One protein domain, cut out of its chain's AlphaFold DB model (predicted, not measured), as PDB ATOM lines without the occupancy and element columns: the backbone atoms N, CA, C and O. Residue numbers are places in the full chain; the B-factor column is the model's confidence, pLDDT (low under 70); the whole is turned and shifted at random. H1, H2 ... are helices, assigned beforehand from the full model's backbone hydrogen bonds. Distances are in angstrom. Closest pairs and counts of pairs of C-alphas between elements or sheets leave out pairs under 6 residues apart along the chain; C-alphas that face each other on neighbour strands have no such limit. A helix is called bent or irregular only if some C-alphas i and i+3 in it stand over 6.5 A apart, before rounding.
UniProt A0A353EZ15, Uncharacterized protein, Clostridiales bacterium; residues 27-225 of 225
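This is residues 27 to 225 of the 225 residues of an uncharacterized protein of Clostridiales bacterium (UniProt A0A353EZ15). This is a long, thin rod of helices with one very long helix, H5, as its spine. H2, H3 and H6 run alongside one another and the later part of H5 in an up-and-down bundle of four, each helix running against the one before it in the chain, while the short H1 and H4 pack on the beginning of H5 at the other end of the rod. The printed part has 199 residues with six named helices, H1 to H6 in chain order, and no named strand: the class is all helix. The whole is extended, with a radius of gyration of the C-alphas of 26.4 A and spans of 90 by 23 by 19 A.

Start with the hub, H5, residues 137 to 189, which touches the five other helices. With its residues 167 to 189 alone it touches H6, residues 198 to 223, in a hairpin at a shallow tilt of 3 degrees, opposite ways; their closest C-alphas, of Leu 189 and Gln 200, are 5.4 A apart. H6 touches H2, residues 44 to 70, opposite ways at a shallow tilt of 24 degrees, closest at the C-alphas of Val 54 and Arg 219, 5.7 A. H2 and H3, residues 84 to 109, form another hairpin at a shallow tilt of 9 degrees, with the C-alphas of Glu 63 and Met 94 closest at 5.8 A. H3 touches H5 with residues 102 to 109 alone, closest at the C-alphas of Phe 109 and Arg 168, 6.6 A. H2 and H5 only just touch, with 3 pairs of C-alphas within 8 A, the closest being Ala 46 and Thr 164 at 6.5 A. H3 and H6 are near each other. Now look at the beginning of H5: it touches H4, residues 120 to 130, in a hairpin, the C-alphas of Ser 130 and Thr 140 closest at 4.7 A, and H1, residues 27 to 37, the same way at a shallow tilt of 30 degrees, the C-alphas of Cys 28 and Val 139 closest at 5.7 A. H1 and H4 are close but not clearly touching. In H1, H2, H3, H4 and H6 every O i to N i+4 pair is within hydrogen-bond range; in H5, 45 of 49 are.

Find C-alpha 137 at (306.196, 194.643, 197.920); from there H5 runs 76.3 A to C-alpha 189 at (334.212, 174.494, 265.933). It is irregular, but only just: C-alphas 185 and 188 are 6.6 A apart. H2 measures 38.9 A, H6 37.7 A and H3 37.0 A from first to last C-alpha; H4 measures 15.5 A and H1 15.3 A. H1 begins at C-alpha 27, (302.686, 199.643, 208.020).

The farthest C-alphas, of Phe 78 and Glu 135, are 90.5 A apart. The printed part has no cut. The link from H2 to H3, residues 71 to 83, is long; the others are short. The mean pLDDT of the printed part is 82.4; look for values under 70 at residues 41 to 46, 73 to 82, 84 to 85, 111 to 117 and 190 to 199.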
ATOM      1  N   LEU A  27     301.929 200.851 207.691       89.19
ATOM      2  CA  LEU A  27     302.686 199.643 208.020       89.19
ATOM      3  C   LEU A  27     304.191 199.884 207.940       89.19
ATOM      4  O   LEU A  27     304.890 199.597 208.907       89.19
ATOM      5  N   CYS A  28     304.688 200.483 206.858       90.31
ATOM      6  CA  CYS A  28     306.100 200.839 206.729       90.31
ATOM      7  C   CYS A  28     306.545 201.777 207.861       90.31
ATOM      8  O   CYS A  28     307.571 201.540 208.491       90.31
ATOM      9  N   SER A  29     305.739 202.785 208.205       90.75
ATOM     10  CA  SER A  29     306.014 203.676 209.341       90.75
ATOM     11  C   SER A  29     306.021 202.944 210.692       90.75
ATOM     12  O   SER A  29     306.832 203.246 211.571       90.75
ATOM     13  N   ALA A  30     305.129 201.971 210.896       88.62
ATOM     14  CA  ALA A  30     305.111 201.149 212.105       88.62
ATOM     15  C   ALA A  30     306.337 200.226 212.195       88.62
ATOM     16  O   ALA A  30     306.960 200.160 213.254       88.62
ATOM     17  N   LEU A  31     306.721 199.580 211.090       90.19
ATOM     18  CA  LEU A  31     307.912 198.732 211.008       90.19
ATOM     19  C   LEU A  31     309.187 199.538 211.288       90.19
ATOM     20  O   LEU A  31     309.997 199.109 212.104       90.19
ATOM     21  N   SER A  32     309.327 200.737 210.716       89.31
ATOM     22  CA  SER A  32     310.476 201.615 210.984       89.31
ATOM     23  C   SER A  32     310.534 202.095 212.438       89.31
ATOM     24  O   SER A  32     311.612 202.195 213.020       89.31
ATOM     25  N   ARG A  33     309.383 202.382 213.065       90.00
ATOM     26  CA  ARG A  33     309.332 202.731 214.497       90.00
ATOM     27  C   ARG A  33     309.726 201.556 215.383       90.00
ATOM     28  O   ARG A  33     310.473 201.749 216.339       90.00
ATOM     29  N   LEU A  34     309.249 200.357 215.053       87.75
ATOM     30  CA  LEU A  34     309.627 199.134 215.751       87.75
ATOM     31  C   LEU A  34     311.130 198.887 215.615       87.75
ATOM     32  O   LEU A  34     311.802 198.685 216.620       87.75
ATOM     33  N   GLU A  35     311.677 199.006 214.408       87.25
ATOM     34  CA  GLU A  35     313.112 198.894 214.154       87.25
ATOM     35  C   GLU A  35     313.946 199.865 215.000       87.25
ATOM     36  O   GLU A  35     314.942 199.462 215.595       87.25
ATOM     37  N   ALA A  36     313.512 201.123 215.108       86.25
ATOM     38  CA  ALA A  36     314.183 202.138 215.919       86.25
ATOM     39  C   ALA A  36     314.109 201.861 217.433       86.25
ATOM     40  O   ALA A  36     314.973 202.317 218.178       86.25
ATOM     41  N   SER A  37     313.087 201.128 217.887       83.62
ATOM     42  CA  SER A  37     312.928 200.727 219.292       83.62
ATOM     43  C   SER A  37     313.734 199.484 219.677       83.62
ATOM     44  O   SER A  37     313.874 199.202 220.867       83.62
ATOM     45  N   LEU A  38     314.273 198.738 218.703       81.88
ATOM     46  CA  LEU A  38     315.035 197.530 218.995       81.88
ATOM     47  C   LEU A  38     316.377 197.857 219.664       81.88
ATOM     48  O   LEU A  38     317.076 198.781 219.238       81.88
ATOM     49  N   PRO A  39     316.789 197.066 220.672       72.69
ATOM     50  CA  PRO A  39     318.064 197.271 221.337       72.69
ATOM     51  C   PRO A  39     319.220 197.060 220.351       72.69
ATOM     52  O   PRO A  39     319.421 195.989 219.769       72.69
ATOM     53  N   THR A  40     319.996 198.122 220.160       70.94
ATOM     54  CA  THR A  40     321.187 198.136 219.303       70.94
ATOM     55  C   THR A  40     322.439 197.669 220.041       70.94
ATOM     56  O   THR A  40     323.366 197.175 219.401       70.94
ATOM     57  N   ALA A  41     322.448 197.758 221.372       64.06
ATOM     58  CA  ALA A  41     323.536 197.333 222.243       64.06
ATOM     59  C   ALA A  41     323.110 196.148 223.136       64.06
ATOM     60  O   ALA A  41     321.916 196.009 223.413       64.06
ATOM     61  N   PRO A  42     324.059 195.289 223.557       61.38
ATOM     62  CA  PRO A  42     323.798 194.237 224.540       61.38
ATOM     63  C   PRO A  42     323.347 194.826 225.880       61.38
ATOM     64  O   PRO A  42     323.713 195.956 226.220       61.38
ATOM     65  N   ASP A  43     322.562 194.057 226.637       63.91
ATOM     66  CA  ASP A  43     322.088 194.477 227.955       63.91
ATOM     67  C   ASP A  43     323.270 194.545 228.938       63.91
ATOM     68  O   ASP A  43     323.849 193.529 229.336       63.91
ATOM     69  N   THR A  44     323.659 195.762 229.324       64.19
ATOM     70  CA  THR A  44     324.795 195.996 230.229       64.19
ATOM     71  C   THR A  44     324.514 195.492 231.642       64.19
ATOM     72  O   THR A  44     325.451 195.215 232.387       64.19
ATOM     73  N   ALA A  45     323.241 195.322 232.014       67.19
ATOM     74  CA  ALA A  45     322.851 194.927 233.362       67.19
ATOM     75  C   ALA A  45     323.356 193.523 233.735       67.19
ATOM     76  O   ALA A  45     323.864 193.327 234.839       67.19
ATOM     77  N   ALA A  46     323.284 192.560 232.812       66.06
ATOM     78  CA  ALA A  46     323.755 191.194 233.055       66.06
ATOM     79  C   ALA A  46     325.289 191.124 233.177       66.06
ATOM     80  O   ALA A  46     325.833 190.399 234.016       66.06
ATOM     81  N   GLU A  47     326.007 191.909 232.368       72.56
ATOM     82  CA  GLU A  47     327.463 192.020 232.476       72.56
ATOM     83  C   GLU A  47     327.881 192.696 233.792       72.56
ATOM     84  O   GLU A  47     328.836 192.254 234.445       72.56
ATOM     85  N   ASP A  48     327.132 193.713 234.220       81.38
ATOM     86  CA  ASP A  48     327.332 194.395 235.494       81.38
ATOM     87  C   ASP A  48     327.058 193.472 236.689       81.38
ATOM     88  O   ASP A  48     327.850 193.459 237.636       81.38
ATOM     89  N   GLU A  49     326.005 192.647 236.644       82.81
ATOM     90  CA  GLU A  49     325.718 191.624 237.664       82.81
ATOM     91  C   GLU A  49     326.883 190.638 237.809       82.81
ATOM     92  O   GLU A  49     327.366 190.402 238.922       82.81
ATOM     93  N   ARG A  50     327.403 190.118 236.689       86.44
ATOM     94  CA  ARG A  50     328.578 189.232 236.685       86.44
ATOM     95  C   ARG A  50     329.798 189.904 237.291       86.44
ATOM     96  O   ARG A  50     330.448 189.335 238.169       86.44
ATOM     97  N   ARG A  51     330.108 191.127 236.858       88.06
ATOM     98  CA  ARG A  51     331.266 191.879 237.356       88.06
ATOM     99  C   ARG A  51     331.143 192.168 238.854       88.06
ATOM    100  O   ARG A  51     332.132 192.060 239.581       88.06
ATOM    101  N   GLN A  52     329.944 192.503 239.329       90.19
ATOM    102  CA  GLN A  52     329.667 192.728 240.749       90.19
ATOM    103  C   GLN A  52     329.829 191.437 241.563       90.19
ATOM    104  O   GLN A  52     330.510 191.460 242.589       90.19
ATOM    105  N   ALA A  53     329.302 190.307 241.083       90.81
ATOM    106  CA  ALA A  53     329.448 189.011 241.744       90.81
ATOM    107  C   ALA A  53     330.918 188.564 241.848       90.81
ATOM    108  O   ALA A  53     331.379 188.202 242.932       90.81
ATOM    109  N   VAL A  54     331.688 188.672 240.757       93.31
ATOM    110  CA  VAL A  54     333.133 188.369 240.744       93.31
ATOM    111  C   VAL A  54     333.891 189.261 241.726       93.31
ATOM    112  O   VAL A  54     334.751 188.776 242.467       93.31
ATOM    113  N   LYS A  55     333.558 190.556 241.791       94.25
ATOM    114  CA  LYS A  55     334.180 191.490 242.738       94.25
ATOM    115  C   LYS A  55     333.913 191.089 244.189       94.25
ATOM    116  O   LYS A  55     334.841 191.129 244.991       94.25
ATOM    117  N   ILE A  56     332.684 190.690 244.522       94.06
ATOM    118  CA  ILE A  56     332.344 190.241 245.878       94.06
ATOM    119  C   ILE A  56     333.109 188.957 246.225       94.06
ATOM    120  O   ILE A  56     333.779 188.912 247.253       94.06
ATOM    121  N   LEU A  57     333.098 187.951 245.344       94.31
ATOM    122  CA  LEU A  57     333.841 186.704 245.561       94.31
ATOM    123  C   LEU A  57     335.353 186.934 245.692       94.31
ATOM    124  O   LEU A  57     336.000 186.270 246.491       94.31
ATOM    125  N   SER A  58     335.913 187.909 244.973       94.81
ATOM    126  CA  SER A  58     337.331 188.280 245.092       94.81
ATOM    127  C   SER A  58     337.674 188.880 246.460       94.81
ATOM    128  O   SER A  58     338.784 188.696 246.958       94.81
ATOM    129  N   VAL A  59     336.740 189.619 247.071       94.94
ATOM    130  CA  VAL A  59     336.898 190.109 248.448       94.94
ATOM    131  C   VAL A  59     336.837 188.934 249.422       94.94
ATOM    132  O   VAL A  59     337.726 188.809 250.255       94.94
ATOM    133  N   LEU A  60     335.869 188.027 249.264       93.75
ATOM    134  CA  LEU A  60     335.754 186.834 250.110       93.75
ATOM    135  C   LEU A  60     336.997 185.931 250.035       93.75
ATOM    136  O   LEU A  60     337.494 185.485 251.069       93.75
ATOM    137  N   GLU A  61     337.537 185.708 248.834       95.69
ATOM    138  CA  GLU A  61     338.797 184.979 248.613       95.69
ATOM    139  C   GLU A  61     339.953 185.651 249.364       95.69
ATOM    140  O   GLU A  61     340.721 184.994 250.059       95.69
ATOM    141  N   ARG A  62     340.062 186.981 249.280       95.00
ATOM    142  CA  ARG A  62     341.126 187.721 249.966       95.00
ATOM    143  C   ARG A  62     341.031 187.596 251.484       95.00
ATOM    144  O   ARG A  62     342.054 187.388 252.128       95.00
ATOM    145  N   GLU A  63     339.836 187.739 252.047       92.38
ATOM    146  CA  GLU A  63     339.629 187.707 253.499       92.38
ATOM    147  C   GLU A  63     339.847 186.298 254.070       92.38
ATOM    148  O   GLU A  63     340.538 186.135 255.077       92.38
ATOM    149  N   THR A  64     339.356 185.263 253.383       91.25
ATOM    150  CA  THR A  64     339.600 183.865 253.775       91.25
ATOM    151  C   THR A  64     341.074 183.479 253.622       91.25
ATOM    152  O   THR A  64     341.649 182.885 254.536       91.25
ATOM    153  N   ALA A  65     341.742 183.891 252.540       91.81
ATOM    154  CA  ALA A  65     343.180 183.687 252.369       91.81
ATOM    155  C   ALA A  65     344.020 184.450 253.409       91.81
ATOM    156  O   ALA A  65     345.018 183.913 253.894       91.81
ATOM    157  N   ARG A  66     343.621 185.677 253.785       92.38
ATOM    158  CA  ARG A  66     344.280 186.457 254.848       92.38
ATOM    159  C   ARG A  66     344.233 185.708 256.173       92.38
ATOM    160  O   ARG A  66     345.278 185.558 256.800       92.38
ATOM    161  N   PHE A  67     343.058 185.214 256.562       88.81
ATOM    162  CA  PHE A  67     342.890 184.422 257.781       88.81
ATOM    163  C   PHE A  67     343.778 183.168 257.769       88.81
ATOM    164  O   PHE A  67     344.563 182.946 258.688       88.81
ATOM    165  N   LEU A  68     343.741 182.388 256.682       89.06
ATOM    166  CA  LEU A  68     344.563 181.179 256.547       89.06
ATOM    167  C   LEU A  68     346.068 181.472 256.614       89.06
ATOM    168  O   LEU A  68     346.826 180.668 257.155       89.06
ATOM    169  N   ALA A  69     346.512 182.601 256.057       87.38
ATOM    170  CA  ALA A  69     347.909 183.018 256.098       87.38
ATOM    171  C   ALA A  69     348.334 183.496 257.493       87.38
ATOM    172  O   ALA A  69     349.426 183.142 257.937       87.38
ATOM    173  N   ALA A  70     347.480 184.262 258.177       82.75
ATOM    174  CA  ALA A  70     347.733 184.761 259.526       82.75
ATOM    175  C   ALA A  70     347.890 183.615 260.531       82.75
ATOM    176  O   ALA A  70     348.783 183.658 261.373       82.75
ATOM    177  N   GLU A  71     347.091 182.559 260.396       79.19
ATOM    178  CA  GLU A  71     347.078 181.435 261.338       79.19
ATOM    179  C   GLU A  71     348.037 180.294 260.975       79.19
ATOM    180  O   GLU A  71     348.212 179.327 261.728       79.19
ATOM    181  N   ARG A  72     348.736 180.411 259.842       72.38
ATOM    182  CA  ARG A  72     349.687 179.400 259.381       72.38
ATOM    183  C   ARG A  72     350.899 179.332 260.314       72.38
ATOM    184  O   ARG A  72     351.681 180.270 260.412       72.38
ATOM    185  N   GLY A  73     351.088 178.188 260.970       64.81
ATOM    186  CA  GLY A  73     352.247 177.948 261.842       64.81
ATOM    187  C   GLY A  73     352.154 178.581 263.235       64.81
ATOM    188  O   GLY A  73     353.142 178.575 263.969       64.81
ATOM    189  N   LYS A  74     350.980 179.102 263.624       68.12
ATOM    190  CA  LYS A  74     350.695 179.548 265.001       68.12
ATOM    191  C   LYS A  74     350.293 178.403 265.945       68.12
ATOM    192  O   LYS A  74     350.139 178.627 267.147       68.12
ATOM    193  N   THR A  75     350.175 177.184 265.424       59.91
ATOM    194  CA  THR A  75     350.083 175.944 266.195       59.91
ATOM    195  C   THR A  75     351.482 175.428 266.531       59.91
ATOM    196  O   THR A  75     352.361 175.371 265.670       59.91
ATOM    197  N   ASP A  76     351.728 175.094 267.798       59.44
ATOM    198  CA  ASP A  76     352.980 174.449 268.197       59.44
ATOM    199  C   ASP A  76     353.046 172.974 267.740       59.44
ATOM    200  O   ASP A  76     352.093 172.426 267.183       59.44
ATOM    201  N   VAL A  77     354.186 172.316 267.975       53.75
ATOM    202  CA  VAL A  77     354.435 170.908 267.593       53.75
ATOM    203  C   VAL A  77     353.469 169.927 268.290       53.75
ATOM    204  O   VAL A  77     353.300 168.799 267.836       53.75
ATOM    205  N   PHE A  78     352.802 170.365 269.362       52.62
ATOM    206  CA  PHE A  78     351.802 169.621 270.131       52.62
ATOM    207  C   PHE A  78     350.358 170.041 269.795       52.62
ATOM    208  O   PHE A  78     349.403 169.531 270.381       52.62
ATOM    209  N   GLY A  79     350.185 170.940 268.821       55.97
ATOM    210  CA  GLY A  79     348.904 171.442 268.341       55.97
ATOM    211  C   GLY A  79     348.363 172.655 269.099       55.97
ATOM    212  O   GLY A  79     347.320 173.169 268.707       55.97
ATOM    213  N   HIS A  80     349.030 173.152 270.146       62.78
ATOM    214  CA  HIS A  80     348.541 174.279 270.941       62.78
ATOM    215  C   HIS A  80     348.569 175.596 270.158       62.78
ATOM    216  O   HIS A  80     349.583 175.967 269.567       62.78
ATOM    217  N   LEU A  81     347.444 176.316 270.182       67.75
ATOM    218  CA  LEU A  81     347.346 177.688 269.687       67.75
ATOM    219  C   LEU A  81     348.169 178.610 270.590       67.75
ATOM    220  O   LEU A  81     347.897 178.707 271.786       67.75
ATOM    221  N   ARG A  82     349.152 179.310 270.014       68.06
ATOM    222  CA  ARG A  82     349.964 180.297 270.749       68.06
ATOM    223  C   ARG A  82     349.168 181.532 271.184       68.06
ATOM    224  O   ARG A  82     349.534 182.152 272.177       68.06
ATOM    225  N   ASP A  83     348.098 181.865 270.461       72.81
ATOM    226  CA  ASP A  83     347.189 182.975 270.761       72.81
ATOM    227  C   ASP A  83     345.742 182.614 270.384       72.81
ATOM    228  O   ASP A  83     345.273 182.858 269.273       72.81
ATOM    229  N   ALA A  84     345.030 181.993 271.322       67.19
ATOM    230  CA  ALA A  84     343.628 181.621 271.138       67.19
ATOM    231  C   ALA A  84     342.682 182.833 271.028       67.19
ATOM    232  O   ALA A  84     341.636 182.735 270.388       67.19
ATOM    233  N   GLY A  85     343.031 183.963 271.657       66.75
ATOM    234  CA  GLY A  85     342.220 185.182 271.628       66.75
ATOM    235  C   GLY A  85     342.305 185.882 270.275       66.75
ATOM    236  O   GLY A  85     341.270 186.217 269.698       66.75
ATOM    237  N   GLY A  86     343.523 186.027 269.744       75.50
ATOM    238  CA  GLY A  86     343.770 186.554 268.401       75.50
ATOM    239  C   GLY A  86     343.157 185.680 267.308       75.50
ATOM    240  O   GLY A  86     342.436 186.196 266.460       75.50
ATOM    241  N   PHE A  87     343.321 184.352 267.389       78.44
ATOM    242  CA  PHE A  87     342.714 183.410 266.435       78.44
ATOM    243  C   PHE A  87     341.196 183.610 266.302       78.44
ATOM    244  O   PHE A  87     340.653 183.663 265.198       78.44
ATOM    245  N   TYR A  88     340.495 183.721 267.434       75.81
ATOM    246  CA  TYR A  88     339.042 183.870 267.436       75.81
ATOM    247  C   TYR A  88     338.587 185.253 266.950       75.81
ATOM    248  O   TYR A  88     337.563 185.349 266.271       75.81
ATOM    249  N   ALA A  89     339.341 186.310 267.262       77.94
ATOM    250  CA  ALA A  89     339.078 187.651 266.748       77.94
ATOM    251  C   ALA A  89     339.223 187.695 265.217       77.94
ATOM    252  O   ALA A  89     338.278 188.083 264.530       77.94
ATOM    253  N   ASP A  90     340.337 187.183 264.686       81.69
ATOM    254  CA  ASP A  90     340.612 187.125 263.244       81.69
ATOM    255  C   ASP A  90     339.556 186.285 262.501       81.69
ATOM    256  O   ASP A  90     339.109 186.632 261.403       81.69
ATOM    257  N   TYR A  91     339.104 185.186 263.116       83.00
ATOM    258  CA  TYR A  91     338.021 184.366 262.582       83.00
ATOM    259  C   TYR A  91     336.678 185.115 262.552       83.00
ATOM    260  O   TYR A  91     335.964 185.046 261.549       83.00
ATOM    261  N   CYS A  92     336.329 185.848 263.615       82.38
ATOM    262  CA  CYS A  92     335.112 186.664 263.661       82.38
ATOM    263  C   CYS A  92     335.119 187.770 262.596       82.38
ATOM    264  O   CYS A  92     334.093 188.011 261.960       82.38
ATOM    265  N   GLU A  93     336.262 188.420 262.369       84.12
ATOM    266  CA  GLU A  93     336.408 189.427 261.311       84.12
ATOM    267  C   GLU A  93     336.185 188.825 259.919       84.12
ATOM    268  O   GLU A  93     335.431 189.372 259.112       84.12
ATOM    269  N   MET A  94     336.786 187.663 259.649       89.50
ATOM    270  CA  MET A  94     336.582 186.943 258.390       89.50
ATOM    271  C   MET A  94     335.116 186.517 258.210       89.50
ATOM    272  O   MET A  94     334.563 186.660 257.118       89.50
ATOM    273  N   GLN A  95     334.454 186.064 259.278       86.69
ATOM    274  CA  GLN A  95     333.025 185.731 259.262       86.69
ATOM    275  C   GLN A  95     332.135 186.940 258.973       86.69
ATOM    276  O   GLN A  95     331.175 186.819 258.213       86.69
ATOM    277  N   ALA A  96     332.456 188.115 259.519       83.75
ATOM    278  CA  ALA A  96     331.722 189.340 259.219       83.75
ATOM    279  C   ALA A  96     331.820 189.697 257.724       83.75
ATOM    280  O   ALA A  96     330.804 189.991 257.090       83.75
ATOM    281  N   ALA A  97     333.016 189.582 257.136       86.06
ATOM    282  CA  ALA A  97     333.209 189.776 255.700       86.06
ATOM    283  C   ALA A  97     332.449 188.731 254.863       86.06
ATOM    284  O   ALA A  97     331.855 189.070 253.835       86.06
ATOM    285  N   LEU A  98     332.419 187.471 255.313       89.38
ATOM    286  CA  LEU A  98     331.641 186.405 254.681       89.38
ATOM    287  C   LEU A  98     330.139 186.705 254.709       89.38
ATOM    288  O   LEU A  98     329.464 186.577 253.686       89.38
ATOM    289  N   GLN A  99     329.613 187.145 255.848       89.06
ATOM    290  CA  GLN A  99     328.208 187.506 255.999       89.06
ATOM    291  C   GLN A  99     327.828 188.695 255.103       89.06
ATOM    292  O   GLN A  99     326.838 188.619 254.376       89.06
ATOM    293  N   GLU A 100     328.634 189.759 255.081       91.19
ATOM    294  CA  GLU A 100     328.387 190.911 254.204       91.19
ATOM    295  C   GLU A 100     328.428 190.502 252.722       91.19
ATOM    296  O   GLU A 100     327.533 190.834 251.942       91.19
ATOM    297  N   GLY A 101     329.450 189.743 252.313       88.75
ATOM    298  CA  GLY A 101     329.597 189.311 250.926       88.75
ATOM    299  C   GLY A 101     328.464 188.390 250.472       88.75
ATOM    300  O   GLY A 101     327.938 188.552 249.371       88.75
ATOM    301  N   THR A 102     328.033 187.456 251.321       90.25
ATOM    302  CA  THR A 102     326.914 186.553 251.006       90.25
ATOM    303  C   THR A 102     325.582 187.290 250.919       90.25
ATOM    304  O   THR A 102     324.818 187.025 249.989       90.25
ATOM    305  N   GLN A 103     325.332 188.273 251.791       91.25
ATOM    306  CA  GLN A 103     324.159 189.141 251.688       91.25
ATOM    307  C   GLN A 103     324.148 189.908 250.359       91.25
ATOM    308  O   GLN A 103     323.156 189.882 249.632       91.25
ATOM    309  N   ARG A 104     325.270 190.531 249.989       89.75
ATOM    310  CA  ARG A 104     325.382 191.287 248.731       89.75
ATOM    311  C   ARG A 104     325.213 190.396 247.500       89.75
ATOM    312  O   ARG A 104     324.601 190.813 246.522       89.75
ATOM    313  N   LEU A 105     325.715 189.159 247.535       89.38
ATOM    314  CA  LEU A 105     325.475 188.175 246.472       89.38
ATOM    315  C   LEU A 105     323.995 187.770 246.386       89.38
ATOM    316  O   LEU A 105     323.478 187.607 245.281       89.38
ATOM    317  N   ALA A 106     323.306 187.632 247.521       87.06
ATOM    318  CA  ALA A 106     321.877 187.337 247.548       87.06
ATOM    319  C   ALA A 106     321.040 188.495 246.974       87.06
ATOM    320  O   ALA A 106     320.124 188.260 246.189       87.06
ATOM    321  N   GLU A 107     321.388 189.745 247.286       86.69
ATOM    322  CA  GLU A 107     320.737 190.936 246.723       86.69
ATOM    323  C   GLU A 107     320.882 191.008 245.194       86.69
ATOM    324  O   GLU A 107     319.917 191.319 244.496       86.69
ATOM    325  N   LEU A 108     322.057 190.655 244.657       82.00
ATOM    326  CA  LEU A 108     322.269 190.551 243.207       82.00
ATOM    327  C   LEU A 108     321.418 189.447 242.576       82.00
ATOM    328  O   LEU A 108     320.847 189.643 241.508       82.00
ATOM    329  N   PHE A 109     321.296 188.299 243.247       75.88
ATOM    330  CA  PHE A 109     320.522 187.159 242.757       75.88
ATOM    331  C   PHE A 109     319.016 187.454 242.617       75.88
ATOM    332  O   PHE A 109     318.342 186.839 241.789       75.88
ATOM    333  N   HIS A 110     318.477 188.380 243.413       71.62
ATOM    334  CA  HIS A 110     317.047 188.690 243.452       71.62
ATOM    335  C   HIS A 110     316.573 189.722 242.414       71.62
ATOM    336  O   HIS A 110     315.377 190.001 242.362       71.62
ATOM    337  N   ARG A 111     317.454 190.262 241.561       67.75
ATOM    338  CA  ARG A 111     317.044 191.171 240.478       67.75
ATOM    339  C   ARG A 111     316.254 190.426 239.395       67.75
ATOM    340  O   ARG A 111     316.648 189.344 238.944       67.75
ATOM    341  N   GLU A 112     315.120 190.979 238.970       56.84
ATOM    342  CA  GLU A 112     314.347 190.406 237.865       56.84
ATOM    343  C   GLU A 112     315.099 190.578 236.538       56.84
ATOM    344  O   GLU A 112     315.684 191.634 236.302       56.84
ATOM    345  N   PRO A 113     315.130 189.547 235.677       56.84
ATOM    346  CA  PRO A 113     315.690 189.690 234.345       56.84
ATOM    347  C   PRO A 113     314.784 190.596 233.503       56.84
ATOM    348  O   PRO A 113     313.557 190.482 233.562       56.84
ATOM    349  N   ASN A 114     315.391 191.470 232.698       55.56
ATOM    350  CA  ASN A 114     314.658 192.305 231.751       55.56
ATOM    351  C   ASN A 114     313.832 191.430 230.790       55.56
ATOM    352  O   ASN A 114     314.306 190.416 230.270       55.56
ATOM    353  N   GLY A 115     312.569 191.818 230.600       57.16
ATOM    354  CA  GLY A 115     311.600 191.115 229.760       57.16
ATOM    355  C   GLY A 115     311.955 191.128 228.269       57.16
ATOM    356  O   GLY A 115     312.832 191.863 227.820       57.16
ATOM    357  N   GLN A 116     311.252 190.294 227.497       62.84
ATOM    358  CA  GLN A 116     311.411 190.186 226.040       62.84
ATOM    359  C   GLN A 116     311.356 191.571 225.369       62.84
ATOM    360  O   GLN A 116     310.504 192.386 225.718       62.84
ATOM    361  N   ALA A 117     312.240 191.827 224.390       64.69
ATOM    362  CA  ALA A 117     312.290 193.128 223.704       64.69
ATOM    363  C   ALA A 117     311.003 193.450 222.931       64.69
ATOM    364  O   ALA A 117     310.695 194.617 222.702       64.69
ATOM    365  N   VAL A 118     310.278 192.418 222.500       73.50
ATOM    366  CA  VAL A 118     309.081 192.531 221.675       73.50
ATOM    367  C   VAL A 118     308.061 191.497 222.146       73.50
ATOM    368  O   VAL A 118     308.425 190.391 222.543       73.50
ATOM    369  N   ASP A 119     306.780 191.859 222.131       81.81
ATOM    370  CA  ASP A 119     305.706 190.929 222.462       81.81
ATOM    371  C   ASP A 119     305.452 189.911 221.329       81.81
ATOM    372  O   ASP A 119     305.745 190.140 220.152       81.81
ATOM    373  N   ARG A 120     304.837 188.778 221.682       79.31
ATOM    374  CA  ARG A 120     304.554 187.676 220.744       79.31
ATOM    375  C   ARG A 120     303.666 188.074 219.561       79.31
ATOM    376  O   ARG A 120     303.763 187.468 218.497       79.31
ATOM    377  N   TYR A 121     302.771 189.045 219.741       80.00
ATOM    378  CA  TYR A 121     301.872 189.485 218.676       80.00
ATOM    379  C   TYR A 121     302.627 190.303 217.628       80.00
ATOM    380  O   TYR A 121     302.451 190.088 216.428       80.00
ATOM    381  N   THR A 122     303.507 191.191 218.072       83.81
ATOM    382  CA  THR A 122     304.355 191.994 217.198       83.81
ATOM    383  C   THR A 122     305.305 191.105 216.383       83.81
ATOM    384  O   THR A 122     305.438 191.298 215.173       83.81
ATOM    385  N   GLU A 123     305.885 190.063 216.989       84.56
ATOM    386  CA  GLU A 123     306.687 189.062 216.265       84.56
ATOM    387  C   GLU A 123     305.878 188.334 215.181       84.56
ATOM    388  O   GLU A 123     306.322 188.207 214.034       84.56
ATOM    389  N   TRP A 124     304.666 187.891 215.523       87.94
ATOM    390  CA  TRP A 124     303.753 187.247 214.582       87.94
ATOM    391  C   TRP A 124     303.379 188.176 213.416       87.94
ATOM    392  O   TRP A 124     303.400 187.751 212.258       87.94
ATOM    393  N   ALA A 125     303.092 189.450 213.695       85.31
ATOM    394  CA  ALA A 125     302.694 190.426 212.686       85.31
ATOM    395  C   ALA A 125     303.821 190.678 211.674       85.31
ATOM    396  O   ALA A 125     303.586 190.631 210.466       85.31
ATOM    397  N   VAL A 126     305.060 190.867 212.145       89.31
ATOM    398  CA  VAL A 126     306.227 191.050 211.264       89.31
ATOM    399  C   VAL A 126     306.470 189.803 210.412       89.31
ATOM    400  O   VAL A 126     306.709 189.917 209.208       89.31
ATOM    401  N   LEU A 127     306.337 188.604 210.993       90.19
ATOM    402  CA  LEU A 127     306.451 187.355 210.242       90.19
ATOM    403  C   LEU A 127     305.403 187.278 209.124       90.19
ATOM    404  O   LEU A 127     305.753 186.987 207.979       90.19
ATOM    405  N   ARG A 128     304.135 187.573 209.422       90.88
ATOM    406  CA  ARG A 128     303.055 187.535 208.429       90.88
ATOM    407  C   ARG A 128     303.232 188.563 207.317       90.88
ATOM    408  O   ARG A 128     303.061 188.228 206.147       90.88
ATOM    409  N   LEU A 129     303.628 189.788 207.654       89.88
ATOM    410  CA  LEU A 129     303.920 190.822 206.661       89.88
ATOM    411  C   LEU A 129     305.100 190.419 205.761       89.88
ATOM    412  O   LEU A 129     305.020 190.578 204.549       89.88
ATOM    413  N   SER A 130     306.140 189.782 206.313       90.81
ATOM    414  CA  SER A 130     307.290 189.287 205.533       90.81
ATOM    415  C   SER A 130     306.949 188.142 204.560       90.81
ATOM    416  O   SER A 130     307.669 187.908 203.582       90.81
ATOM    417  N   GLN A 131     305.848 187.429 204.833       91.06
ATOM    418  CA  GLN A 131     305.272 186.378 203.988       91.06
ATOM    419  C   GLN A 131     304.339 186.940 202.903       91.06
ATOM    420  O   GLN A 131     303.834 186.167 202.092       91.06
ATOM    421  N   GLY A 132     304.122 188.260 202.870       88.25
ATOM    422  CA  GLY A 132     303.295 188.924 201.864       88.25
ATOM    423  C   GLY A 132     301.819 189.049 202.239       88.25
ATOM    424  O   GLY A 132     300.993 189.189 201.345       88.25
ATOM    425  N   LEU A 133     301.459 189.023 203.532       88.38
ATOM    426  CA  LEU A 133     300.058 189.142 203.978       88.38
ATOM    427  C   LEU A 133     299.323 190.370 203.394       88.38
ATOM    428  O   LEU A 133     298.116 190.291 203.171       88.38
ATOM    429  N   HIS A 134     300.044 191.480 203.200       88.00
ATOM    430  CA  HIS A 134     299.529 192.768 202.711       88.00
ATOM    431  C   HIS A 134     299.594 192.922 201.180       88.00
ATOM    432  O   HIS A 134     299.002 193.845 200.642       88.00
ATOM    433  N   GLU A 135     300.284 192.016 200.477       88.56
ATOM    434  CA  GLU A 135     300.483 192.017 199.012       88.56
ATOM    435  C   GLU A 135     301.272 193.215 198.433       88.56
ATOM    436  O   GLU A 135     301.685 193.166 197.274       88.56
ATOM    437  N   ASP A 136     301.587 194.242 199.231       91.12
ATOM    438  CA  ASP A 136     302.494 195.328 198.847       91.12
ATOM    439  C   ASP A 136     303.980 194.899 198.971       91.12
ATOM    440  O   ASP A 136     304.425 194.456 200.046       91.12
ATOM    441  N   PRO A 137     304.787 195.023 197.897       90.50
ATOM    442  CA  PRO A 137     306.196 194.643 197.920       90.50
ATOM    443  C   PRO A 137     307.034 195.503 198.876       90.50
ATOM    444  O   PRO A 137     307.917 194.964 199.540       90.50
ATOM    445  N   ALA A 138     306.735 196.798 199.031       90.94
ATOM    446  CA  ALA A 138     307.476 197.679 199.935       90.94
ATOM    447  C   ALA A 138     307.278 197.277 201.406       90.94
ATOM    448  O   ALA A 138     308.235 197.249 202.180       90.94
ATOM    449  N   VAL A 139     306.051 196.899 201.781       90.31
ATOM    450  CA  VAL A 139     305.740 196.377 203.124       90.31
ATOM    451  C   VAL A 139     306.431 195.034 203.354       90.31
ATOM    452  O   VAL A 139     306.997 194.799 204.423       90.31
ATOM    453  N   THR A 140     306.412 194.160 202.348       92.62
ATOM    454  CA  THR A 140     307.032 192.830 202.422       92.62
ATOM    455  C   THR A 140     308.547 192.930 202.611       92.62
ATOM    456  O   THR A 140     309.107 192.254 203.479       92.62
ATOM    457  N   ASP A 141     309.214 193.795 201.845       91.94
ATOM    458  CA  ASP A 141     310.661 194.003 201.927       91.94
ATOM    459  C   ASP A 141     311.067 194.650 203.258       91.94
ATOM    460  O   ASP A 141     311.999 194.173 203.913       91.94
ATOM    461  N   ALA A 142     310.319 195.658 203.720       90.38
ATOM    462  CA  ALA A 142     310.530 196.269 205.033       90.38
ATOM    463  C   ALA A 142     310.367 195.247 206.174       90.38
ATOM    464  O   ALA A 142     311.196 195.174 207.082       90.38
ATOM    465  N   ALA A 143     309.335 194.401 206.110       91.12
ATOM    466  CA  ALA A 143     309.096 193.366 207.109       91.12
ATOM    467  C   ALA A 143     310.183 192.279 207.099       91.12
ATOM    468  O   ALA A 143     310.571 191.798 208.163       91.12
ATOM    469  N   ARG A 144     310.722 191.905 205.928       92.06
ATOM    470  CA  ARG A 144     311.856 190.965 205.826       92.06
ATOM    471  C   ARG A 144     313.132 191.532 206.437       92.06
ATOM    472  O   ARG A 144     313.807 190.814 207.177       92.06
ATOM    473  N   ALA A 145     313.448 192.797 206.157       89.50
ATOM    474  CA  ALA A 145     314.601 193.474 206.750       89.50
ATOM    475  C   ALA A 145     314.494 193.502 208.284       89.50
ATOM    476  O   ALA A 145     315.428 193.100 208.988       89.50
ATOM    477  N   LEU A 146     313.317 193.867 208.801       90.69
ATOM    478  CA  LEU A 146     313.057 193.892 210.236       90.69
ATOM    479  C   LEU A 146     313.092 192.497 210.869       90.69
ATOM    480  O   LEU A 146     313.650 192.336 211.950       90.69
ATOM    481  N   LEU A 147     312.559 191.471 210.199       89.81
ATOM    482  CA  LEU A 147     312.605 190.089 210.685       89.81
ATOM    483  C   LEU A 147     314.048 189.588 210.854       89.81
ATOM    484  O   LEU A 147     314.340 188.877 211.817       89.81
ATOM    485  N   GLY A 148     314.953 189.966 209.946       86.75
ATOM    486  CA  GLY A 148     316.385 189.687 210.077       86.75
ATOM    487  C   GLY A 148     316.965 190.284 211.360       86.75
ATOM    488  O   GLY A 148     317.533 189.560 212.179       86.75
ATOM    489  N   ARG A 149     316.723 191.580 211.591       86.06
ATOM    490  CA  ARG A 149     317.154 192.287 212.809       86.06
ATOM    491  C   ARG A 149     316.526 191.727 214.086       86.06
ATOM    492  O   ARG A 149     317.233 191.543 215.074       86.06
ATOM    493  N   LEU A 150     315.234 191.403 214.071       86.50
ATOM    494  CA  LEU A 150     314.542 190.781 215.204       86.50
ATOM    495  C   LEU A 150     315.179 189.447 215.583       86.50
ATOM    496  O   LEU A 150     315.461 189.224 216.756       86.50
ATOM    497  N   ARG A 151     315.480 188.586 214.604       84.94
ATOM    498  CA  ARG A 151     316.160 187.307 214.859       84.94
ATOM    499  C   ARG A 151     317.553 187.501 215.439       84.94
ATOM    500  O   ARG A 151     317.956 186.748 216.319       84.94
ATOM    501  N   GLU A 152     318.304 188.494 214.972       85.31
ATOM    502  CA  GLU A 152     319.610 188.814 215.550       85.31
ATOM    503  C   GLU A 152     319.502 189.269 217.007       85.31
ATOM    504  O   GLU A 152     320.302 188.834 217.836       85.31
ATOM    505  N   VAL A 153     318.526 190.123 217.323       84.19
ATOM    506  CA  VAL A 153     318.253 190.580 218.693       84.19
ATOM    507  C   VAL A 153     317.801 189.412 219.568       84.19
ATOM    508  O   VAL A 153     318.363 189.215 220.637       84.19
ATOM    509  N   GLN A 154     316.871 188.579 219.101       81.56
ATOM    510  CA  GLN A 154     316.401 187.390 219.818       81.56
ATOM    511  C   GLN A 154     317.529 186.392 220.075       81.56
ATOM    512  O   GLN A 154     317.669 185.897 221.187       81.56
ATOM    513  N   ASN A 155     318.371 186.116 219.078       82.00
ATOM    514  CA  ASN A 155     319.517 185.225 219.246       82.00
ATOM    515  C   ASN A 155     320.531 185.788 220.250       82.00
ATOM    516  O   ASN A 155     321.149 185.021 220.989       82.00
ATOM    517  N   ARG A 156     320.712 187.114 220.288       79.69
ATOM    518  CA  ARG A 156     321.530 187.788 221.306       79.69
ATOM    519  C   ARG A 156     320.901 187.655 222.694       79.69
ATOM    520  O   ARG A 156     321.563 187.141 223.590       79.69
ATOM    521  N   GLN A 157     319.620 187.989 222.838       78.56
ATOM    522  CA  GLN A 157     318.877 187.867 224.095       78.56
ATOM    523  C   GLN A 157     318.821 186.427 224.609       78.56
ATOM    524  O   GLN A 157     318.959 186.202 225.802       78.56
ATOM    525  N   ALA A 158     318.669 185.435 223.731       79.06
ATOM    526  CA  ALA A 158     318.672 184.026 224.110       79.06
ATOM    527  C   ALA A 158     320.031 183.601 224.683       79.06
ATOM    528  O   ALA A 158     320.079 182.947 225.724       79.06
ATOM    529  N   LYS A 159     321.137 184.023 224.054       79.25
ATOM    530  CA  LYS A 159     322.496 183.778 224.568       79.25
ATOM    531  C   LYS A 159     322.749 184.503 225.890       79.25
ATOM    532  O   LYS A 159     323.371 183.942 226.786       79.25
ATOM    533  N   GLU A 160     322.280 185.740 226.025       77.44
ATOM    534  CA  GLU A 160     322.377 186.512 227.272       77.44
ATOM    535  C   GLU A 160     321.539 185.886 228.392       77.44
ATOM    536  O   GLU A 160     322.012 185.766 229.520       77.44
ATOM    537  N   ALA A 161     320.332 185.411 228.082       76.81
ATOM    538  CA  ALA A 161     319.466 184.707 229.018       76.81
ATOM    539  C   ALA A 161     320.081 183.375 229.463       76.81
ATOM    540  O   ALA A 161     320.044 183.055 230.650       76.81
ATOM    541  N   GLU A 162     320.697 182.625 228.545       80.75
ATOM    542  CA  GLU A 162     321.425 181.399 228.869       80.75
ATOM    543  C   GLU A 162     322.608 181.684 229.807       80.75
ATOM    544  O   GLU A 162     322.720 181.057 230.862       80.75
ATOM    545  N   ARG A 163     323.442 182.682 229.488       80.44
ATOM    546  CA  ARG A 163     324.552 183.118 230.356       80.44
ATOM    547  C   ARG A 163     324.065 183.573 231.728       80.44
ATOM    548  O   ARG A 163     324.616 183.174 232.751       80.44
ATOM    549  N   THR A 164     322.998 184.365 231.768       80.31
ATOM    550  CA  THR A 164     322.395 184.848 233.017       80.31
ATOM    551  C   THR A 164     321.842 183.687 233.845       80.31
ATOM    552  O   THR A 164     322.015 183.654 235.064       80.31
ATOM    553  N   ALA A 165     321.228 182.689 233.204       82.69
ATOM    554  CA  ALA A 165     320.756 181.481 233.870       82.69
ATOM    555  C   ALA A 165     321.917 180.654 234.447       82.69
ATOM    556  O   ALA A 165     321.831 180.217 235.596       82.69
ATOM    557  N   GLN A 166     323.014 180.488 233.699       83.94
ATOM    558  CA  GLN A 166     324.224 179.800 234.165       83.94
ATOM    559  C   GLN A 166     324.863 180.520 235.362       83.94
ATOM    560  O   GLN A 166     325.165 179.887 236.378       83.94
ATOM    561  N   LEU A 167     324.990 181.850 235.292       83.75
ATOM    562  CA  LEU A 167     325.466 182.683 236.397       83.75
ATOM    563  C   LEU A 167     324.602 182.504 237.648       83.75
ATOM    564  O   LEU A 167     325.115 182.255 238.742       83.75
ATOM    565  N   ARG A 168     323.277 182.581 237.489       85.06
ATOM    566  CA  ARG A 168     322.322 182.425 238.592       85.06
ATOM    567  C   ARG A 168     322.346 181.019 239.174       85.06
ATOM    568  O   ARG A 168     322.228 180.883 240.387       85.06
ATOM    569  N   ALA A 169     322.523 179.988 238.353       87.31
ATOM    570  CA  ALA A 169     322.684 178.619 238.829       87.31
ATOM    571  C   ALA A 169     323.939 178.485 239.707       87.31
ATOM    572  O   ALA A 169     323.830 178.008 240.836       87.31
ATOM    573  N   CYS A 170     325.088 179.001 239.254       88.56
ATOM    574  CA  CYS A 170     326.325 179.019 240.045       88.56
ATOM    575  C   CYS A 170     326.152 179.742 241.386       88.56
ATOM    576  O   CYS A 170     326.499 179.201 242.438       88.56
ATOM    577  N   LEU A 171     325.589 180.955 241.365       89.06
ATOM    578  CA  LEU A 171     325.361 181.736 242.584       89.06
ATOM    579  C   LEU A 171     324.365 181.058 243.527       89.06
ATOM    580  O   LEU A 171     324.575 181.055 244.738       89.06
ATOM    581  N   ARG A 172     323.307 180.442 242.990       90.19
ATOM    582  CA  ARG A 172     322.321 179.699 243.781       90.19
ATOM    583  C   ARG A 172     322.969 178.526 244.507       90.19
ATOM    584  O   ARG A 172     322.742 178.395 245.705       90.19
ATOM    585  N   THR A 173     323.761 177.708 243.817       91.62
ATOM    586  CA  THR A 173     324.479 176.582 244.432       91.62
ATOM    587  C   THR A 173     325.419 177.071 245.531       91.62
ATOM    588  O   THR A 173     325.399 176.556 246.647       91.62
ATOM    589  N   PHE A 174     326.187 178.133 245.276       92.19
ATOM    590  CA  PHE A 174     327.077 178.698 246.290       92.19
ATOM    591  C   PHE A 174     326.312 179.185 247.536       92.19
ATOM    592  O   PHE A 174     326.629 178.793 248.657       92.19
ATOM    593  N   LEU A 175     325.258 179.985 247.349       90.56
ATOM    594  CA  LEU A 175     324.499 180.585 248.452       90.56
ATOM    595  C   LEU A 175     323.616 179.593 249.214       90.56
ATOM    596  O   LEU A 175     323.415 179.770 250.412       90.56
ATOM    597  N   ARG A 176     323.048 178.586 248.541       91.75
ATOM    598  CA  ARG A 176     322.085 177.655 249.154       91.75
ATOM    599  C   ARG A 176     322.695 176.347 249.624       91.75
ATOM    600  O   ARG A 176     322.082 175.684 250.449       91.75
ATOM    601  N   GLU A 177     323.861 175.978 249.110       91.75
ATOM    602  CA  GLU A 177     324.493 174.702 249.449       91.75
ATOM    603  C   GLU A 177     325.842 174.932 250.126       91.75
ATOM    604  O   GLU A 177     326.058 174.458 251.238       91.75
ATOM    605  N   THR A 178     326.738 175.713 249.510       92.56
ATOM    606  CA  THR A 178     328.115 175.872 250.018       92.56
ATOM    607  C   THR A 178     328.166 176.651 251.332       92.56
ATOM    608  O   THR A 178     328.774 176.188 252.295       92.56
ATOM    609  N   ILE A 179     327.526 177.824 251.390       91.69
ATOM    610  CA  ILE A 179     327.551 178.677 252.588       91.69
ATOM    611  C   ILE A 179     326.847 178.013 253.782       91.69
ATOM    612  O   ILE A 179     327.470 177.939 254.841       91.69
ATOM    613  N   PRO A 180     325.622 177.462 253.654       92.31
ATOM    614  CA  PRO A 180     324.965 176.797 254.776       92.31
ATOM    615  C   PRO A 180     325.752 175.587 255.288       92.31
ATOM    616  O   PRO A 180     325.966 175.482 256.493       92.31
ATOM    617  N   ALA A 181     326.274 174.737 254.393       91.88
ATOM    618  CA  ALA A 181     327.076 173.579 254.791       91.88
ATOM    619  C   ALA A 181     328.360 173.982 255.538       91.88
ATOM    620  O   ALA A 181     328.772 173.309 256.487       91.88
ATOM    621  N   TYR A 182     328.989 175.091 255.138       92.50
ATOM    622  CA  TYR A 182     330.104 175.672 255.879       92.50
ATOM    623  C   TYR A 182     329.663 176.153 257.267       92.50
ATOM    624  O   TYR A 182     330.262 175.748 258.262       92.50
ATOM    625  N   CYS A 183     328.607 176.968 257.356       87.12
ATOM    626  CA  CYS A 183     328.123 177.521 258.622       87.12
ATOM    627  C   CYS A 183     327.726 176.424 259.624       87.12
ATOM    628  O   CYS A 183     328.089 176.514 260.796       87.12
ATOM    629  N   GLU A 184     327.044 175.370 259.169       89.00
ATOM    630  CA  GLU A 184     326.652 174.223 259.999       89.00
ATOM    631  C   GLU A 184     327.861 173.500 260.602       89.00
ATOM    632  O   GLU A 184     327.862 173.158 261.787       89.00
ATOM    633  N   ARG A 185     328.920 173.299 259.808       89.81
ATOM    634  CA  ARG A 185     330.165 172.653 260.257       89.81
ATOM    635  C   ARG A 185     331.025 173.576 261.115       89.81
ATOM    636  O   ARG A 185     331.728 173.096 262.001       89.81
ATOM    637  N   ALA A 186     330.984 174.879 260.858       85.19
ATOM    638  CA  ALA A 186     331.798 175.866 261.550       85.19
ATOM    639  C   ALA A 186     331.269 176.172 262.957       85.19
ATOM    640  O   ALA A 186     332.064 176.334 263.879       85.19
ATOM    641  N   LEU A 187     329.944 176.174 263.144       81.69
ATOM    642  CA  LEU A 187     329.276 176.490 264.411       81.69
ATOM    643  C   LEU A 187     329.837 175.731 265.638       81.69
ATOM    644  O   LEU A 187     330.191 176.389 266.618       81.69
ATOM    645  N   PRO A 188     329.973 174.386 265.632       79.25
ATOM    646  CA  PRO A 188     330.533 173.661 266.778       79.25
ATOM    647  C   PRO A 188     332.040 173.895 266.975       79.25
ATOM    648  O   PRO A 188     332.543 173.743 268.091       79.25
ATOM    649  N   LEU A 189     332.765 174.256 265.912       77.56
ATOM    650  CA  LEU A 189     334.212 174.494 265.933       77.56
ATOM    651  C   LEU A 189     334.559 175.903 266.433       77.56
ATOM    652  O   LEU A 189     335.619 176.097 267.026       77.56
ATOM    653  N   SER A 190     333.656 176.862 266.227       68.19
ATOM    654  CA  SER A 190     333.803 178.261 266.628       68.19
ATOM    655  C   SER A 190     333.048 178.631 267.908       68.19
ATOM    656  O   SER A 190     332.913 179.812 268.207       68.19
ATOM    657  N   ASP A 191     332.521 177.670 268.673       69.44
ATOM    658  CA  ASP A 191     331.947 177.958 269.996       69.44
ATOM    659  C   ASP A 191     333.027 178.595 270.885       69.44
ATOM    660  O   ASP A 191     334.103 178.026 271.038       69.44
ATOM    661  N   ALA A 192     332.759 179.746 271.509       58.69
ATOM    662  CA  ALA A 192     333.696 180.450 272.390       58.69
ATOM    663  C   ALA A 192     334.243 179.573 273.540       58.69
ATOM    664  O   ALA A 192     335.342 179.813 274.040       58.69
ATOM    665  N   ARG A 193     333.516 178.519 273.943       61.53
ATOM    666  CA  ARG A 193     333.976 177.521 274.934       61.53
ATOM    667  C   ARG A 193     334.988 176.513 274.367       61.53
ATOM    668  O   ARG A 193     335.660 175.810 275.125       61.53
ATOM    669  N   ASN A 194     335.082 176.426 273.043       57.22
ATOM    670  CA  ASN A 194     335.900 175.484 272.279       57.22
ATOM    671  C   ASN A 194     336.929 176.164 271.355       57.22
ATOM    672  O   ASN A 194     337.915 175.520 271.011       57.22
ATOM    673  N   GLY A 195     336.756 177.442 271.004       52.12
ATOM    674  CA  GLY A 195     337.548 178.183 270.012       52.12
ATOM    675  C   GLY A 195     339.014 178.427 270.384       52.12
ATOM    676  O   GLY A 195     339.790 178.864 269.547       52.12
ATOM    677  N   GLY A 196     339.411 178.100 271.618       51.09
ATOM    678  CA  GLY A 196     340.811 178.091 272.057       51.09
ATOM    679  C   GLY A 196     341.444 176.701 272.141       51.09
ATOM    680  O   GLY A 196     342.601 176.577 272.543       51.09
ATOM    681  N   LYS A 197     340.708 175.635 271.805       65.56
ATOM    682  CA  LYS A 197     341.238 174.272 271.842       65.56
ATOM    683  C   LYS A 197     341.913 173.935 270.509       65.56
ATOM    684  O   LYS A 197     341.298 173.939 269.447       65.56
ATOM    685  N   ALA A 198     343.190 173.586 270.621       62.56
ATOM    686  CA  ALA A 198     344.088 173.098 269.575       62.56
ATOM    687  C   ALA A 198     343.430 172.273 268.439       62.56
ATOM    688  O   ALA A 198     343.513 172.681 267.277       62.56
ATOM    689  N   PRO A 199     342.749 171.139 268.721       64.75
ATOM    690  CA  PRO A 199     342.193 170.299 267.663       64.75
ATOM    691  C   PRO A 199     341.003 170.935 266.931       64.75
ATOM    692  O   PRO A 199     340.854 170.723 265.730       64.75
ATOM    693  N   GLN A 200     340.180 171.739 267.607       75.81
ATOM    694  CA  GLN A 200     339.045 172.439 266.996       75.81
ATOM    695  C   GLN A 200     339.515 173.576 266.085       75.81
ATOM    696  O   GLN A 200     338.979 173.740 264.993       75.81
ATOM    697  N   ALA A 201     340.560 174.300 266.482       74.81
ATOM    698  CA  ALA A 201     341.157 175.346 265.658       74.81
ATOM    699  C   ALA A 201     341.775 174.792 264.365       74.81
ATOM    700  O   ALA A 201     341.570 175.351 263.291       74.81
ATOM    701  N   GLY A 202     342.466 173.648 264.443       79.06
ATOM    702  CA  GLY A 202     342.983 172.958 263.256       79.06
ATOM    703  C   GLY A 202     341.873 172.496 262.304       79.06
ATOM    704  O   GLY A 202     341.988 172.668 261.091       79.06
ATOM    705  N   GLN A 203     340.771 171.963 262.843       83.88
ATOM    706  CA  GLN A 203     339.593 171.587 262.051       83.88
ATOM    707  C   GLN A 203     338.917 172.807 261.414       83.88
ATOM    708  O   GLN A 203     338.502 172.741 260.259       83.88
ATOM    709  N   LEU A 204     338.851 173.929 262.135       84.81
ATOM    710  CA  LEU A 204     338.302 175.176 261.617       84.81
ATOM    711  C   LEU A 204     339.168 175.744 260.487       84.81
ATOM    712  O   LEU A 204     338.632 176.156 259.466       84.81
ATOM    713  N   LEU A 205     340.498 175.698 260.613       86.88
ATOM    714  CA  LEU A 205     341.417 176.106 259.543       86.88
ATOM    715  C   LEU A 205     341.252 175.254 258.283       86.88
ATOM    716  O   LEU A 205     341.206 175.798 257.181       86.88
ATOM    717  N   ALA A 206     341.126 173.934 258.434       88.12
ATOM    718  CA  ALA A 206     340.860 173.045 257.307       88.12
ATOM    719  C   ALA A 206     339.520 173.381 256.632       88.12
ATOM    720  O   ALA A 206     339.460 173.510 255.411       88.12
ATOM    721  N   LEU A 207     338.473 173.611 257.431       90.81
ATOM    722  CA  LEU A 207     337.150 173.990 256.940       90.81
ATOM    723  C   LEU A 207     337.159 175.340 256.201       90.81
ATOM    724  O   LEU A 207     336.528 175.471 255.154       90.81
ATOM    725  N   VAL A 208     337.893 176.337 256.704       90.56
ATOM    726  CA  VAL A 208     338.065 177.625 256.011       90.56
ATOM    727  C   VAL A 208     338.874 177.454 254.719       90.56
ATOM    728  O   VAL A 208     338.587 178.125 253.729       90.56
ATOM    729  N   GLY A 209     339.828 176.520 254.681       92.50
ATOM    730  CA  GLY A 209     340.517 176.117 253.451       92.50
ATOM    731  C   GLY A 209     339.557 175.568 252.393       92.50
ATOM    732  O   GLY A 209     339.567 176.034 251.255       92.50
ATOM    733  N   GLU A 210     338.667 174.649 252.781       95.12
ATOM    734  CA  GLU A 210     337.623 174.116 251.893       95.12
ATOM    735  C   GLU A 210     336.689 175.223 251.371       95.12
ATOM    736  O   GLU A 210     336.335 175.231 250.187       95.12
ATOM    737  N   LEU A 211     336.308 176.172 252.236       95.19
ATOM    738  CA  LEU A 211     335.495 177.330 251.858       95.19
ATOM    739  C   LEU A 211     336.225 178.227 250.852       95.19
ATOM    740  O   LEU A 211     335.634 178.603 249.839       95.19
ATOM    741  N   ASN A 212     337.495 178.555 251.101       95.31
ATOM    742  CA  ASN A 212     338.306 179.358 250.187       95.31
ATOM    743  C   ASN A 212     338.404 178.696 248.803       95.31
ATOM    744  O   ASN A 212     338.181 179.349 247.785       95.31
ATOM    745  N   ASP A 213     338.640 177.384 248.750       95.44
ATOM    746  CA  ASP A 213     338.660 176.641 247.488       95.44
ATOM    747  C   ASP A 213     337.305 176.680 246.771       95.44
ATOM    748  O   ASP A 213     337.248 176.797 245.543       95.44
ATOM    749  N   ALA A 214     336.197 176.605 247.516       94.06
ATOM    750  CA  ALA A 214     334.862 176.745 246.948       94.06
ATOM    751  C   ALA A 214     334.624 178.154 246.379       94.06
ATOM    752  O   ALA A 214     334.156 178.264 245.247       94.06
ATOM    753  N   ILE A 215     335.024 179.211 247.095       94.25
ATOM    754  CA  ILE A 215     334.958 180.603 246.620       94.25
ATOM    755  C   ILE A 215     335.751 180.766 245.316       94.25
ATOM    756  O   ILE A 215     335.225 181.304 244.339       94.25
ATOM    757  N   VAL A 216     336.988 180.259 245.266       94.88
ATOM    758  CA  VAL A 216     337.850 180.322 244.075       94.88
ATOM    759  C   VAL A 216     337.214 179.588 242.895       94.88
ATOM    760  O   VAL A 216     337.204 180.111 241.777       94.88
ATOM    761  N   ARG A 217     336.661 178.388 243.118       94.06
ATOM    762  CA  ARG A 217     335.959 177.628 242.071       94.06
ATOM    763  C   ARG A 217     334.753 178.395 241.539       94.06
ATOM    764  O   ARG A 217     334.619 178.520 240.325       94.06
ATOM    765  N   THR A 218     333.915 178.942 242.418       92.62
ATOM    766  CA  THR A 218     332.738 179.724 242.020       92.62
ATOM    767  C   THR A 218     333.139 180.984 241.258       92.62
ATOM    768  O   THR A 218     332.552 181.271 240.217       92.62
ATOM    769  N   ARG A 219     334.177 181.709 241.699       94.25
ATOM    770  CA  ARG A 219     334.673 182.893 240.983       94.25
ATOM    771  C   ARG A 219     335.146 182.543 239.574       94.25
ATOM    772  O   ARG A 219     334.717 183.186 238.622       94.25
ATOM    773  N   ARG A 220     335.980 181.508 239.433       92.12
ATOM    774  CA  ARG A 220     336.480 181.055 238.122       92.12
ATOM    775  C   ARG A 220     335.352 180.593 237.204       92.12
ATOM    776  O   ARG A 220     335.390 180.882 236.013       92.12
ATOM    777  N   ALA A 221     334.342 179.914 237.751       88.94
ATOM    778  CA  ALA A 221     333.159 179.527 236.990       88.94
ATOM    779  C   ALA A 221     332.427 180.764 236.446       88.94
ATOM    780  O   ALA A 221     332.128 180.813 235.257       88.94
ATOM    781  N   LEU A 222     332.227 181.801 237.265       87.50
ATOM    782  CA  LEU A 222     331.595 183.049 236.820       87.50
ATOM    783  C   LEU A 222     332.435 183.845 235.814       87.50
ATOM    784  O   LEU A 222     331.870 184.513 234.957       87.50
ATOM    785  N   GLU A 223     333.765 183.783 235.891       86.94
ATOM    786  CA  GLU A 223     334.659 184.403 234.902       86.94
ATOM    787  C   GLU A 223     334.601 183.706 233.533       86.94
ATOM    788  O   GLU A 223     334.908 184.331 232.517       86.94
ATOM    789  N   SER A 224     334.202 182.429 233.503       81.81
ATOM    790  CA  SER A 224     334.095 181.622 232.280       81.81
ATOM    791  C   SER A 224     332.746 181.717 231.550       81.81
ATOM    792  O   SER A 224     332.646 181.226 230.425       81.81
ATOM    793  N   VAL A 225     331.737 182.344 232.171       75.44
ATOM    794  CA  VAL A 225     330.397 182.619 231.606       75.44
ATOM    795  C   VAL A 225     330.402 183.930 230.828       75.44
ATOM    796  O   VAL A 225     329.877 183.962 229.689       75.44
TER     797      VAL A 225